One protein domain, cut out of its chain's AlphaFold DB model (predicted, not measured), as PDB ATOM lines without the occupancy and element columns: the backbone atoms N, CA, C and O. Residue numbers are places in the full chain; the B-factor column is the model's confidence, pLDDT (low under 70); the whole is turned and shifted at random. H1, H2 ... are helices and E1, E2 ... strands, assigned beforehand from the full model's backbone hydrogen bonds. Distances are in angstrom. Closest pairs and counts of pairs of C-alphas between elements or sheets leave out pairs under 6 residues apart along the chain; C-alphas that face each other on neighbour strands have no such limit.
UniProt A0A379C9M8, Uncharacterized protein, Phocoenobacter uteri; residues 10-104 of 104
ATOM      1  N   TRP A  10     259.886  98.969  22.380       81.44
ATOM      2  CA  TRP A  10     259.931  99.373  23.773       81.44
ATOM      3  C   TRP A  10     261.303  99.950  24.085       81.44
ATOM      4  O   TRP A  10     262.322  99.329  23.767       81.44
ATOM      5  N   VAL A  11     261.334 101.137  24.680       80.25
ATOM      6  CA  VAL A  11     262.582 101.740  25.150       80.25
ATOM      7  C   VAL A  11     263.181 100.807  26.199       80.25
ATOM      8  O   VAL A  11     262.459 100.174  26.954       80.25
ATOM      9  N   SER A  12     264.497 100.631  26.181       71.81
ATOM     10  CA  SER A  12     265.217  99.843  27.179       71.81
ATOM     11  C   SER A  12     266.631 100.407  27.304       71.81
ATOM     12  O   SER A  12     267.188 100.879  26.310       71.81
ATOM     13  N   GLY A  13     267.212 100.386  28.507       58.91
ATOM     14  CA  GLY A  13     268.617 100.766  28.714       58.91
ATOM     15  C   GLY A  13     268.891 102.126  29.370       58.91
ATOM     16  O   GLY A  13     270.061 102.471  29.520       58.91
ATOM     17  N   MET A  14     267.873 102.872  29.810       57.22
ATOM     18  CA  MET A  14     268.032 103.952  30.797       57.22
ATOM     19  C   MET A  14     267.403 103.526  32.133       57.22
ATOM     20  O   MET A  14     266.488 102.698  32.165       57.22
ATOM     21  N   GLU A  15     267.933 104.035  33.245       52.41
ATOM     22  CA  GLU A  15     267.436 103.748  34.594       52.41
ATOM     23  C   GLU A  15     265.961 104.189  34.691       52.41
ATOM     24  O   GLU A  15     265.665 105.370  34.532       52.41
ATOM     25  N   ASN A  16     265.044 103.237  34.923       56.34
ATOM     26  CA  ASN A  16     263.569 103.373  34.901       56.34
ATOM     27  C   ASN A  16     262.857 103.344  33.530       56.34
ATOM     28  O   ASN A  16     261.636 103.464  33.496       56.34
ATOM     29  N   ASP A  17     263.565 103.102  32.422       68.94
ATOM     30  CA  ASP A  17     262.951 103.049  31.081       68.94
ATOM     31  C   ASP A  17     262.749 101.626  30.547       68.94
ATOM     32  O   ASP A  17     262.384 101.449  29.390       68.94
ATOM     33  N   THR A  18     262.988 100.595  31.361       78.75
ATOM     34  CA  THR A  18     262.727  99.204  30.956       78.75
ATOM     35  C   THR A  18     261.255  98.869  31.202       78.75
ATOM     36  O   THR A  18     260.777  99.141  32.303       78.75
ATOM     37  N   PRO A  19     260.524  98.280  30.233       84.88
ATOM     38  CA  PRO A  19     259.135  97.904  30.446       84.88
ATOM     39  C   PRO A  19     259.036  96.865  31.552       84.88
ATOM     40  O   PRO A  19     259.818  95.915  31.592       84.88
ATOM     41  N   GLU A  20     258.054  97.037  32.421       88.44
ATOM     42  CA  GLU A  20     257.802  96.139  33.536       88.44
ATOM     43  C   GLU A  20     256.588  95.261  33.247       88.44
ATOM     44  O   GLU A  20     255.583  95.744  32.723       88.44
ATOM     45  N   GLU A  21     256.665  93.985  33.620       90.12
ATOM     46  CA  GLU A  21     255.511  93.086  33.663       90.12
ATOM     47  C   GLU A  21     254.634  93.465  34.859       90.12
ATOM     48  O   GLU A  21     255.077  93.428  36.006       90.12
ATOM     49  N   ILE A  22     253.392  93.864  34.594       93.12
ATOM     50  CA  ILE A  22     252.489  94.402  35.622       93.12
ATOM     51  C   ILE A  22     251.360  93.436  35.995       93.12
ATOM     52  O   ILE A  22     250.715  93.610  37.030       93.12
ATOM     53  N   TYR A  23     251.099  92.440  35.150       93.06
ATOM     54  CA  TYR A  23     250.049  91.444  35.336       93.06
ATOM     55  C   TYR A  23     250.373  90.194  34.520       93.06
ATOM     56  O   TYR A  23     250.767  90.323  33.363       93.06
ATOM     57  N   GLU A  24     250.147  89.019  35.101       90.12
ATOM     58  CA  GLU A  24     250.244  87.719  34.437       90.12
ATOM     59  C   GLU A  24     249.014  86.873  34.789       90.12
ATOM     60  O   GLU A  24     248.520  86.903  35.930       90.12
ATOM     61  N   ASP A  25     248.498  86.187  33.772       87.75
ATOM     62  CA  ASP A  25     247.420  85.209  33.884       87.75
ATOM     63  C   ASP A  25     247.540  84.153  32.775       87.75
ATOM     64  O   ASP A  25     247.299  84.436  31.602       87.75
ATOM     65  N   GLU A  26     247.967  82.943  33.137       85.25
ATOM     66  CA  GLU A  26     248.111  81.790  32.234       85.25
ATOM     67  C   GLU A  26     248.874  82.105  30.925       85.25
ATOM     68  O   GLU A  26     248.508  81.671  29.829       85.25
ATOM     69  N   GLY A  27     249.965  82.870  31.022       78.94
ATOM     70  CA  GLY A  27     250.805  83.263  29.887       78.94
ATOM     71  C   GLY A  27     250.321  84.492  29.111       78.94
ATOM     72  O   GLY A  27     250.977  84.892  28.143       78.94
ATOM     73  N   PHE A  28     249.213  85.116  29.520       84.62
ATOM     74  CA  PHE A  28     248.864  86.480  29.132       84.62
ATOM     75  C   PHE A  28     249.562  87.467  30.067       84.62
ATOM     76  O   PHE A  28     249.165  87.619  31.223       84.62
ATOM     77  N   THR A  29     250.575  88.166  29.556       87.69
ATOM     78  CA  THR A  29     251.328  89.137  30.350       87.69
ATOM     79  C   THR A  29     251.116  90.551  29.826       87.69
ATOM     80  O   THR A  29     251.286  90.841  28.636       87.69
ATOM     81  N   LEU A  30     250.743  91.460  30.723       91.38
ATOM     82  CA  LEU A  30     250.696  92.889  30.435       91.38
ATOM     83  C   LEU A  30     252.006  93.543  30.847       91.38
ATOM     84  O   LEU A  30     252.501  93.309  31.948       91.38
ATOM     85  N   ILE A  31     252.502  94.428  29.989       90.69
ATOM     86  CA  ILE A  31     253.683  95.250  30.248       90.69
ATOM     87  C   ILE A  31     253.351  96.733  30.191       90.69
ATOM     88  O   ILE A  31     252.562  97.168  29.350       90.69
ATOM     89  N   ALA A  32     253.982  97.516  31.059       91.44
ATOM     90  CA  ALA A  32     253.920  98.972  31.039       91.44
ATOM     91  C   ALA A  32     255.324  99.558  30.892       91.44
ATOM     92  O   ALA A  32     256.266  99.111  31.539       91.44
ATOM     93  N   GLY A  33     255.467 100.570  30.041       89.50
ATOM     94  CA  GLY A  33     256.741 101.249  29.834       89.50
ATOM     95  C   GLY A  33     256.660 102.309  28.749       89.50
ATOM     96  O   GLY A  33     255.574 102.671  28.288       89.50
ATOM     97  N   TYR A  34     257.819 102.797  28.324       88.69
ATOM     98  CA  TYR A  34     257.919 103.726  27.207       88.69
ATOM     99  C   TYR A  34     258.006 102.981  25.883       88.69
ATOM    100  O   TYR A  34     258.796 102.054  25.706       88.69
ATOM    101  N   TYR A  35     257.203 103.425  24.931       85.69
ATOM    102  CA  TYR A  35     257.108 102.836  23.615       85.69
ATOM    103  C   TYR A  35     257.330 103.898  22.550       85.69
ATOM    104  O   TYR A  35     256.698 104.953  22.550       85.69
ATOM    105  N   ASN A  36     258.237 103.608  21.630       83.88
ATOM    106  CA  ASN A  36     258.513 104.466  20.501       83.88
ATOM    107  C   ASN A  36     257.821 103.889  19.262       83.88
ATOM    108  O   ASN A  36     258.173 102.803  18.791       83.88
ATOM    109  N   HIS A  37     256.820 104.594  18.734       80.31
ATOM    110  CA  HIS A  37     256.101 104.152  17.546       80.31
ATOM    111  C   HIS A  37     256.799 104.654  16.279       80.31
ATOM    112  O   HIS A  37     256.821 105.851  16.007       80.31
ATOM    113  N   LYS A  38     257.304 103.730  15.449       74.25
ATOM    114  CA  LYS A  38     257.965 104.029  14.163       74.25
ATOM    115  C   LYS A  38     259.162 104.982  14.281       74.25
ATOM    116  O   LYS A  38     259.405 105.752  13.359       74.25
ATOM    117  N   HIS A  39     259.929 104.906  15.367       65.75
ATOM    118  CA  HIS A  39     261.056 105.812  15.606       65.75
ATOM    119  C   HIS A  39     260.630 107.296  15.613       65.75
ATOM    120  O   HIS A  39     261.296 108.156  15.036       65.75
ATOM    121  N   SER A  40     259.484 107.588  16.239       67.44
ATOM    122  CA  SER A  40     259.053 108.949  16.544       67.44
ATOM    123  C   SER A  40     260.075 109.651  17.440       67.44
ATOM    124  O   SER A  40     260.811 109.016  18.195       67.44
ATOM    125  N   TYR A  41     260.117 110.984  17.381       67.44
ATOM    126  CA  TYR A  41     260.993 111.786  18.246       67.44
ATOM    127  C   TYR A  41     260.645 111.668  19.737       67.44
ATOM    128  O   TYR A  41     261.484 111.962  20.584       67.44
ATOM    129  N   GLU A  42     259.427 111.228  20.052       77.75
ATOM    130  CA  GLU A  42     258.906 111.127  21.411       77.75
ATOM    131  C   GLU A  42     258.564 109.675  21.749       77.75
ATOM    132  O   GLU A  42     258.047 108.931  20.908       77.75
ATOM    133  N   ASN A  43     258.876 109.284  22.984       83.19
ATOM    134  CA  ASN A  43     258.496 107.997  23.549       83.19
ATOM    135  C   ASN A  43     257.195 108.168  24.335       83.19
ATOM    136  O   ASN A  43     257.090 109.059  25.175       83.19
ATOM    137  N   GLU A  44     256.228 107.287  24.115       88.50
ATOM    138  CA  GLU A  44     254.914 107.369  24.745       88.50
ATOM    139  C   GLU A  44     254.761 106.298  25.822       88.50
ATOM    140  O   GLU A  44     255.045 105.117  25.590       88.50
ATOM    141  N   LYS A  45     254.249 106.682  26.995       91.88
ATOM    142  CA  LYS A  45     253.844 105.718  28.021       91.88
ATOM    143  C   LYS A  45     252.746 104.826  27.459       91.88
ATOM    144  O   LYS A  45     251.635 105.279  27.183       91.88
ATOM    145  N   SER A  46     253.042 103.543  27.329       91.81
ATOM    146  CA  SER A  46     252.165 102.580  26.676       91.81
ATOM    147  C   SER A  46     251.927 101.356  27.542       91.81
ATOM    148  O   SER A  46     252.813 100.894  28.258       91.81
ATOM    149  N   LEU A  47     250.708 100.823  27.445       93.06
ATOM    150  CA  LEU A  47     250.386  99.483  27.916       93.06
ATOM    151  C   LEU A  47     250.474  98.545  26.722       93.06
ATOM    152  O   LEU A  47     249.899  98.829  25.668       93.06
ATOM    153  N   GLY A  48     251.162  97.429  26.891       90.06
ATOM    154  CA  GLY A  48     251.223  96.394  25.883       90.06
ATOM    155  C   GLY A  48     250.966  95.014  26.430       90.06
ATOM    156  O   GLY A  48     250.834  94.807  27.633       90.06
ATOM    157  N   VAL A  49     250.900  94.072  25.499       86.75
ATOM    158  CA  VAL A  49     250.766  92.650  25.797       86.75
ATOM    159  C   VAL A  49     251.984  91.934  25.244       86.75
ATOM    160  O   VAL A  49     252.424  92.214  24.123       86.75
ATOM    161  N   HIS A  50     252.500  90.989  26.014       77.12
ATOM    162  CA  HIS A  50     253.461  90.015  25.534       77.12
ATOM    163  C   HIS A  50     253.084  88.627  26.090       77.12
ATOM    164  O   HIS A  50     252.468  88.513  27.144       77.12
ATOM    165  N   TRP A  51     253.388  87.569  25.338       67.62
ATOM    166  CA  TRP A  51     253.115  86.181  25.718       67.62
ATOM    167  C   TRP A  51     254.416  85.447  26.006       67.62
ATOM    168  O   TRP A  51     255.270  85.369  25.127       67.62
ATOM    169  N   TYR A  52     254.560  84.861  27.191       57.62
ATOM    170  CA  TYR A  52     255.761  84.106  27.550       57.62
ATOM    171  C   TYR A  52     256.045  82.986  26.520       57.62
ATOM    172  O   TYR A  52     255.257  82.053  26.373       57.62
ATOM    173  N   GLY A  53     257.155  83.083  25.771       60.62
ATOM    174  CA  GLY A  53     257.545  82.104  24.740       60.62
ATOM    175  C   GLY A  53     257.870  82.700  23.360       60.62
ATOM    176  O   GLY A  53     258.555  83.714  23.245       60.62
ATOM    177  N   THR A  54     257.449  82.026  22.281       49.59
ATOM    178  CA  THR A  54     257.663  82.443  20.879       49.59
ATOM    179  C   THR A  54     256.701  83.560  20.482       49.59
ATOM    180  O   THR A  54     255.624  83.314  19.938       49.59
ATOM    181  N   TYR A  55     257.097  84.801  20.750       54.78
ATOM    182  CA  TYR A  55     256.382  85.994  20.300       54.78
ATOM    183  C   TYR A  55     256.269  86.045  18.767       54.78
ATOM    184  O   TYR A  55     257.185  85.593  18.067       54.78
ATOM    185  N   PRO A  56     255.214  86.668  18.207       47.72
ATOM    186  CA  PRO A  56     255.236  87.097  16.818       47.72
ATOM    187  C   PRO A  56     256.328  88.161  16.645       47.72
ATOM    188  O   PRO A  56     256.147  89.353  16.895       47.72
ATOM    189  N   ASN A  57     257.502  87.703  16.227       46.88
ATOM    190  CA  ASN A  57     258.596  88.558  15.816       46.88
ATOM    191  C   ASN A  57     258.309  89.050  14.398       46.88
ATOM    192  O   ASN A  57     258.308  88.262  13.453       46.88
ATOM    193  N   SER A  58     258.131  90.357  14.223       44.62
ATOM    194  CA  SER A  58     258.304  90.952  12.900       44.62
ATOM    195  C   SER A  58     259.787  91.255  12.751       44.62
ATOM    196  O   SER A  58     260.322  92.114  13.445       44.62
ATOM    197  N   HIS A  59     260.484  90.523  11.880       49.22
ATOM    198  CA  HIS A  59     261.913  90.737  11.608       49.22
ATOM    199  C   HIS A  59     262.847  90.626  12.836       49.22
ATOM    200  O   HIS A  59     263.856  91.324  12.898       49.22
ATOM    201  N   GLY A  60     262.533  89.761  13.808       51.53
ATOM    202  CA  GLY A  60     263.346  89.591  15.026       51.53
ATOM    203  C   GLY A  60     263.137  90.681  16.083       51.53
ATOM    204  O   GLY A  60     263.919  90.775  17.022       51.53
ATOM    205  N   ILE A  61     262.095  91.499  15.920       54.09
ATOM    206  CA  ILE A  61     261.722  92.580  16.830       54.09
ATOM    207  C   ILE A  61     260.315  92.267  17.333       54.09
ATOM    208  O   ILE A  61     259.430  91.939  16.533       54.09
ATOM    209  N   LEU A  62     260.132  92.315  18.655       55.91
ATOM    210  CA  LEU A  62     258.859  92.031  19.315       55.91
ATOM    211  C   LEU A  62     257.800  92.946  18.701       55.91
ATOM    212  O   LEU A  62     257.901  94.160  18.860       55.91
ATOM    213  N   SER A  63     256.853  92.384  17.936       55.16
ATOM    214  CA  SER A  63     255.807  93.176  17.291       55.16
ATOM    215  C   SER A  63     254.849  93.642  18.386       55.16
ATOM    216  O   SER A  63     254.087  92.837  18.922       55.16
ATOM    217  N   PRO A  64     254.899  94.916  18.762       63.03
ATOM    218  CA  PRO A  64     254.262  95.408  19.971       63.03
ATOM    219  C   PRO A  64     252.752  95.527  19.739       63.03
ATOM    220  O   PRO A  64     252.294  96.276  18.874       63.03
ATOM    221  N   CYS A  65     251.961  94.795  20.520       78.62
ATOM    222  CA  CYS A  65     250.541  95.086  20.661       78.62
ATOM    223  C   CYS A  65     250.409  96.179  21.720       78.62
ATOM    224  O   CYS A  65     250.579  95.895  22.903       78.62
ATOM    225  N   VAL A  66     250.170  97.422  21.294       88.00
ATOM    226  CA  VAL A  66     249.911  98.545  22.204       88.00
ATOM    227  C   VAL A  66     248.410  98.737  22.352       88.00
ATOM    228  O   VAL A  66     247.673  98.784  21.367       88.00
ATOM    229  N   ILE A  67     247.967  98.855  23.595       90.94
ATOM    230  CA  ILE A  67     246.568  99.026  23.959       90.94
ATOM    231  C   ILE A  67     246.250 100.532  24.001       90.94
ATOM    232  O   ILE A  67     246.871 101.259  24.780       90.94
ATOM    233  N   PRO A  68     245.262 101.018  23.220       92.31
ATOM    234  CA  PRO A  68     244.859 102.420  23.234       92.31
ATOM    235  C   PRO A  68     244.396 102.887  24.616       92.31
ATOM    236  O   PRO A  68     243.775 102.130  25.361       92.31
ATOM    237  N   GLU A  69     244.601 104.168  24.906       93.38
ATOM    238  CA  GLU A  69     244.371 104.798  26.213       93.38
ATOM    239  C   GLU A  69     243.043 104.408  26.893       93.38
ATOM    240  O   GLU A  69     243.026 103.960  28.039       93.38
ATOM    241  N   LYS A  70     241.917 104.514  26.172       94.69
ATOM    242  CA  LYS A  70     240.590 104.179  26.717       94.69
ATOM    243  C   LYS A  70     240.480 102.707  27.116       94.69
ATOM    244  O   LYS A  70     239.928 102.399  28.169       94.69
ATOM    245  N   ALA A  71     241.002 101.812  26.277       96.38
ATOM    246  CA  ALA A  71     240.994 100.379  26.544       96.38
ATOM    247  C   ALA A  71     241.954 100.033  27.689       96.38
ATOM    248  O   ALA A  71     241.579  99.277  28.578       96.38
ATOM    249  N   ARG A  72     243.141 100.651  27.720       95.88
ATOM    250  CA  ARG A  72     244.116 100.519  28.809       95.88
ATOM    251  C   ARG A  72     243.473 100.852  30.148       95.88
ATOM    252  O   ARG A  72     243.540 100.042  31.064       95.88
ATOM    253  N   ASN A  73     242.831 102.013  30.253       96.12
ATOM    254  CA  ASN A  73     242.227 102.456  31.507       96.12
ATOM    255  C   ASN A  73     241.121 101.483  31.957       96.12
ATOM    256  O   ASN A  73     241.105 101.074  33.114       96.12
ATOM    257  N   ALA A  74     240.253 101.045  31.037       97.56
ATOM    258  CA  ALA A  74     239.207 100.069  31.344       97.56
ATOM    259  C   ALA A  74     239.776  98.720  31.823       97.56
ATOM    260  O   ALA A  74     239.295  98.172  32.815       97.56
ATOM    261  N   ILE A  75     240.816  98.212  31.153       96.44
ATOM    262  CA  ILE A  75     241.490  96.961  31.518       96.44
ATOM    263  C   ILE A  75     242.113  97.080  32.908       96.44
ATOM    264  O   ILE A  75     241.801  96.272  33.777       96.44
ATOM    265  N   LEU A  76     242.939  98.102  33.155       97.06
ATOM    266  CA  LEU A  76     243.628  98.261  34.439       97.06
ATOM    267  C   LEU A  76     242.646  98.424  35.605       97.06
ATOM    268  O   LEU A  76     242.838  97.813  36.653       97.06
ATOM    269  N   THR A  77     241.564  99.189  35.426       96.69
ATOM    270  CA  THR A  77     240.521  99.320  36.454       96.69
ATOM    271  C   THR A  77     239.788  98.001  36.700       96.69
ATOM    272  O   THR A  77     239.559  97.642  37.854       96.69
ATOM    273  N   GLY A  78     239.441  97.260  35.643       97.75
ATOM    274  CA  GLY A  78     238.788  95.956  35.771       97.75
ATOM    275  C   GLY A  78     239.662  94.934  36.498       97.75
ATOM    276  O   GLY A  78     239.200  94.280  37.433       97.75
ATOM    277  N   LEU A  79     240.943  94.853  36.127       97.62
ATOM    278  CA  LEU A  79     241.916  93.966  36.765       97.62
ATOM    279  C   LEU A  79     242.170  94.350  38.225       97.62
ATOM    280  O   LEU A  79     242.254  93.473  39.082       97.62
ATOM    281  N   LEU A  80     242.246  95.648  38.533       98.06
ATOM    282  CA  LEU A  80     242.408  96.114  39.910       98.06
ATOM    283  C   LEU A  80     241.197  95.728  40.763       98.06
ATOM    284  O   LEU A  80     241.364  95.224  41.873       98.06
ATOM    285  N   GLN A  81     239.984  95.922  40.240       98.19
ATOM    286  CA  GLN A  81     238.763  95.525  40.933       98.19
ATOM    287  C   GLN A  81     238.737  94.014  41.194       98.19
ATOM    288  O   GLN A  81     238.386  93.599  42.298       98.19
ATOM    289  N   GLN A  82     239.142  93.200  40.216       97.62
ATOM    290  CA  GLN A  82     239.262  91.751  40.385       97.62
ATOM    291  C   GLN A  82     240.269  91.399  41.493       97.62
ATOM    292  O   GLN A  82     239.919  90.695  42.435       97.62
ATOM    293  N   ALA A  83     241.473  91.979  41.464       97.25
ATOM    294  CA  ALA A  83     242.500  91.738  42.479       97.25
ATOM    295  C   ALA A  83     242.050  92.141  43.899       97.25
ATOM    296  O   ALA A  83     242.381  91.467  44.877       97.25
ATOM    297  N   ILE A  84     241.253  93.211  44.028       97.94
ATOM    298  CA  ILE A  84     240.632  93.621  45.298       97.94
ATOM    299  C   ILE A  84     239.649  92.561  45.803       97.94
ATOM    300  O   ILE A  84     239.682  92.222  46.988       97.94
ATOM    301  N   LEU A  85     238.782  92.041  44.928       98.25
ATOM    302  CA  LEU A  85     237.820  90.992  45.282       98.25
ATOM    303  C   LEU A  85     238.533  89.712  45.736       98.25
ATOM    304  O   LEU A  85     238.132  89.111  46.736       98.25
ATOM    305  N   ASP A  86     239.636  89.371  45.072       97.69
ATOM    306  CA  ASP A  86     240.456  88.193  45.368       97.69
ATOM    307  C   ASP A  86     241.406  88.400  46.563       97.69
ATOM    308  O   ASP A  86     242.012  87.449  47.059       97.69
ATOM    309  N   LYS A  87     241.504  89.634  47.081       97.75
ATOM    310  CA  LYS A  87     242.426  90.052  48.156       97.75
ATOM    311  C   LYS A  87     243.902  89.796  47.820       97.75
ATOM    312  O   LYS A  87     244.720  89.609  48.728       97.75
ATOM    313  N   ASP A  88     244.247  89.840  46.537       97.44
ATOM    314  CA  ASP A  88     245.605  89.646  46.033       97.44
ATOM    315  C   ASP A  88     246.419  90.939  46.188       97.44
ATOM    316  O   ASP A  88     246.405  91.839  45.346       97.44
ATOM    317  N   LYS A  89     247.121  91.056  47.318       97.00
ATOM    318  CA  LYS A  89     247.892  92.258  47.664       97.00
ATOM    319  C   LYS A  89     249.026  92.549  46.683       97.00
ATOM    320  O   LYS A  89     249.366  93.718  46.510       97.00
ATOM    321  N   GLU A  90     249.603  91.521  46.066       95.25
ATOM    322  CA  GLU A  90     250.709  91.676  45.122       95.25
ATOM    323  C   GLU A  90     250.195  92.252  43.803       95.25
ATOM    324  O   GLU A  90     250.691  93.292  43.356       95.25
ATOM    325  N   LYS A  91     249.118  91.676  43.246       95.56
ATOM    326  CA  LYS A  91     248.469  92.226  42.046       95.56
ATOM    327  C   LYS A  91     247.921  93.630  42.288       95.56
ATOM    328  O   LYS A  91     248.087  94.495  41.430       95.56
ATOM    329  N   ILE A  92     247.343  93.908  43.461       97.94
ATOM    330  CA  ILE A  92     246.887  95.261  43.827       97.94
ATOM    331  C   ILE A  92     248.050  96.264  43.799       97.94
ATOM    332  O   ILE A  92     247.907  97.350  43.239       97.94
ATOM    333  N   ALA A  93     249.194  95.931  44.405       97.06
ATOM    334  CA  ALA A  93     250.351  96.826  44.441       97.06
ATOM    335  C   ALA A  93     250.917  97.077  43.034       97.06
ATOM    336  O   ALA A  93     251.148  98.230  42.666       97.06
ATOM    337  N   SER A  94     251.070  96.014  42.239       96.31
ATOM    338  CA  SER A  94     251.562  96.084  40.858       96.31
ATOM    339  C   SER A  94     250.655  96.937  39.961       96.31
ATOM    340  O   SER A  94     251.109  97.881  39.312       96.31
ATOM    341  N   LEU A  95     249.342  96.680  39.984       97.06
ATOM    342  CA  LEU A  95     248.369  97.406  39.166       97.06
ATOM    343  C   LEU A  95     248.247  98.875  39.581       97.06
ATOM    344  O   LEU A  95     248.145  99.740  38.713       97.06
ATOM    345  N   ASN A  96     248.311  99.186  40.880       97.00
ATOM    346  CA  ASN A  96     248.342 100.577  41.342       97.00
ATOM    347  C   ASN A  96     249.600 101.310  40.863       97.00
ATOM    348  O   ASN A  96     249.493 102.447  40.406       97.00
ATOM    349  N   LYS A  97     250.775 100.664  40.913       95.62
ATOM    350  CA  LYS A  97     252.018 101.229  40.367       95.62
ATOM    351  C   LYS A  97     251.870 101.527  38.873       95.62
ATOM    352  O   LYS A  97     252.217 102.619  38.433       95.62
ATOM    353  N   ALA A  98     251.299 100.595  38.109       95.00
ATOM    354  CA  ALA A  98     251.057 100.775  36.681       95.00
ATOM    355  C   ALA A  98     250.071 101.917  36.386       95.00
ATOM    356  O   ALA A  98     250.308 102.721  35.491       95.00
ATOM    357  N   ILE A  99     248.972 102.020  37.140       95.94
ATOM    358  CA  ILE A  99     248.007 103.118  36.991       95.94
ATOM    359  C   ILE A  99     248.678 104.461  37.289       95.94
ATOM    360  O   ILE A  99     248.529 105.390  36.497       95.94
ATOM    361  N   GLN A 100     249.451 104.550  38.375       95.25
ATOM    362  CA  GLN A 100     250.179 105.767  38.731       95.25
ATOM    363  C   GLN A 100     251.172 106.169  37.635       95.25
ATOM    364  O   GLN A 100     251.213 107.334  37.251       95.25
ATOM    365  N   PHE A 101     251.884 105.198  37.051       93.75
ATOM    366  CA  PHE A 101     252.794 105.438  35.932       93.75
ATOM    367  C   PHE A 101     252.119 106.167  34.761       93.75
ATOM    368  O   PHE A 101     252.756 107.021  34.155       93.75
ATOM    369  N   PHE A 102     250.850 105.881  34.449       93.62
ATOM    370  CA  PHE A 102     250.114 106.560  33.370       93.62
ATOM    371  C   PHE A 102     249.466 107.896  33.773       93.62
ATOM    372  O   PHE A 102     248.960 108.587  32.888       93.62
ATOM    373  N   ILE A 103     249.426 108.227  35.065       91.44
ATOM    374  CA  ILE A 103     248.890 109.495  35.588       91.44
ATOM    375  C   ILE A 103     249.994 110.552  35.699       91.44
ATOM    376  O   ILE A 103     249.734 111.718  35.396       91.44
ATOM    377  N   ASP A 104     251.181 110.139  36.153       80.81
ATOM    378  CA  ASP A 104     252.382 110.983  36.228       80.81
ATOM    379  C   ASP A 104     252.854 111.446  34.840       80.81
ATOM    380  O   ASP A 104     253.589 112.451  34.762       80.81
TER     381      ASP A 104
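What this domain is: This is residues 10 to 104 of the 104 residues of an uncharacterized protein of Phocoenobacter uteri (UniProt A0A379C9M8). A strongly twisted sheet of four strands has a helical hairpin, H1 and H2, over one face, in two layers. The printed part has 95 residues, with E1, E2, E3, E4, H1, H2 along the chain. The sheet, in that order, is a meander, each strand antiparallel to the one before. The class is mixed; the whole is compact, radius of gyration of the C-alphas 13.7 A, spans 41 by 31 by 26 A.

How they stand to each other: Within hydrogen-bond range are N 22 of E1, residues 20 to 25, and O 30 of E2, residues 28 to 36, 2.8 A; N 31 and O 48 of E3, residues 44 to 51, 2.9 A; N 67 of E4, residues 65 to 67, and O 47, 2.8 A. H1, residues 69 to 86, and H2, residues 89 to 103, touch, closest C-alphas Ala 83 and Ile 92, 5.8 A. Every O i to N i+4 pair in both is within range.

Where its parts are: H1 measures 25.7 A. C-alpha 20 is at (257.802, 96.139, 33.536), C-alpha 103 at (248.890, 109.495, 35.588).

The domain as a whole: The printed part has no cut. E3 to E4 is a long link. Residues 13 to 17, 39 to 41 and 51 to 64 have pLDDT under 70.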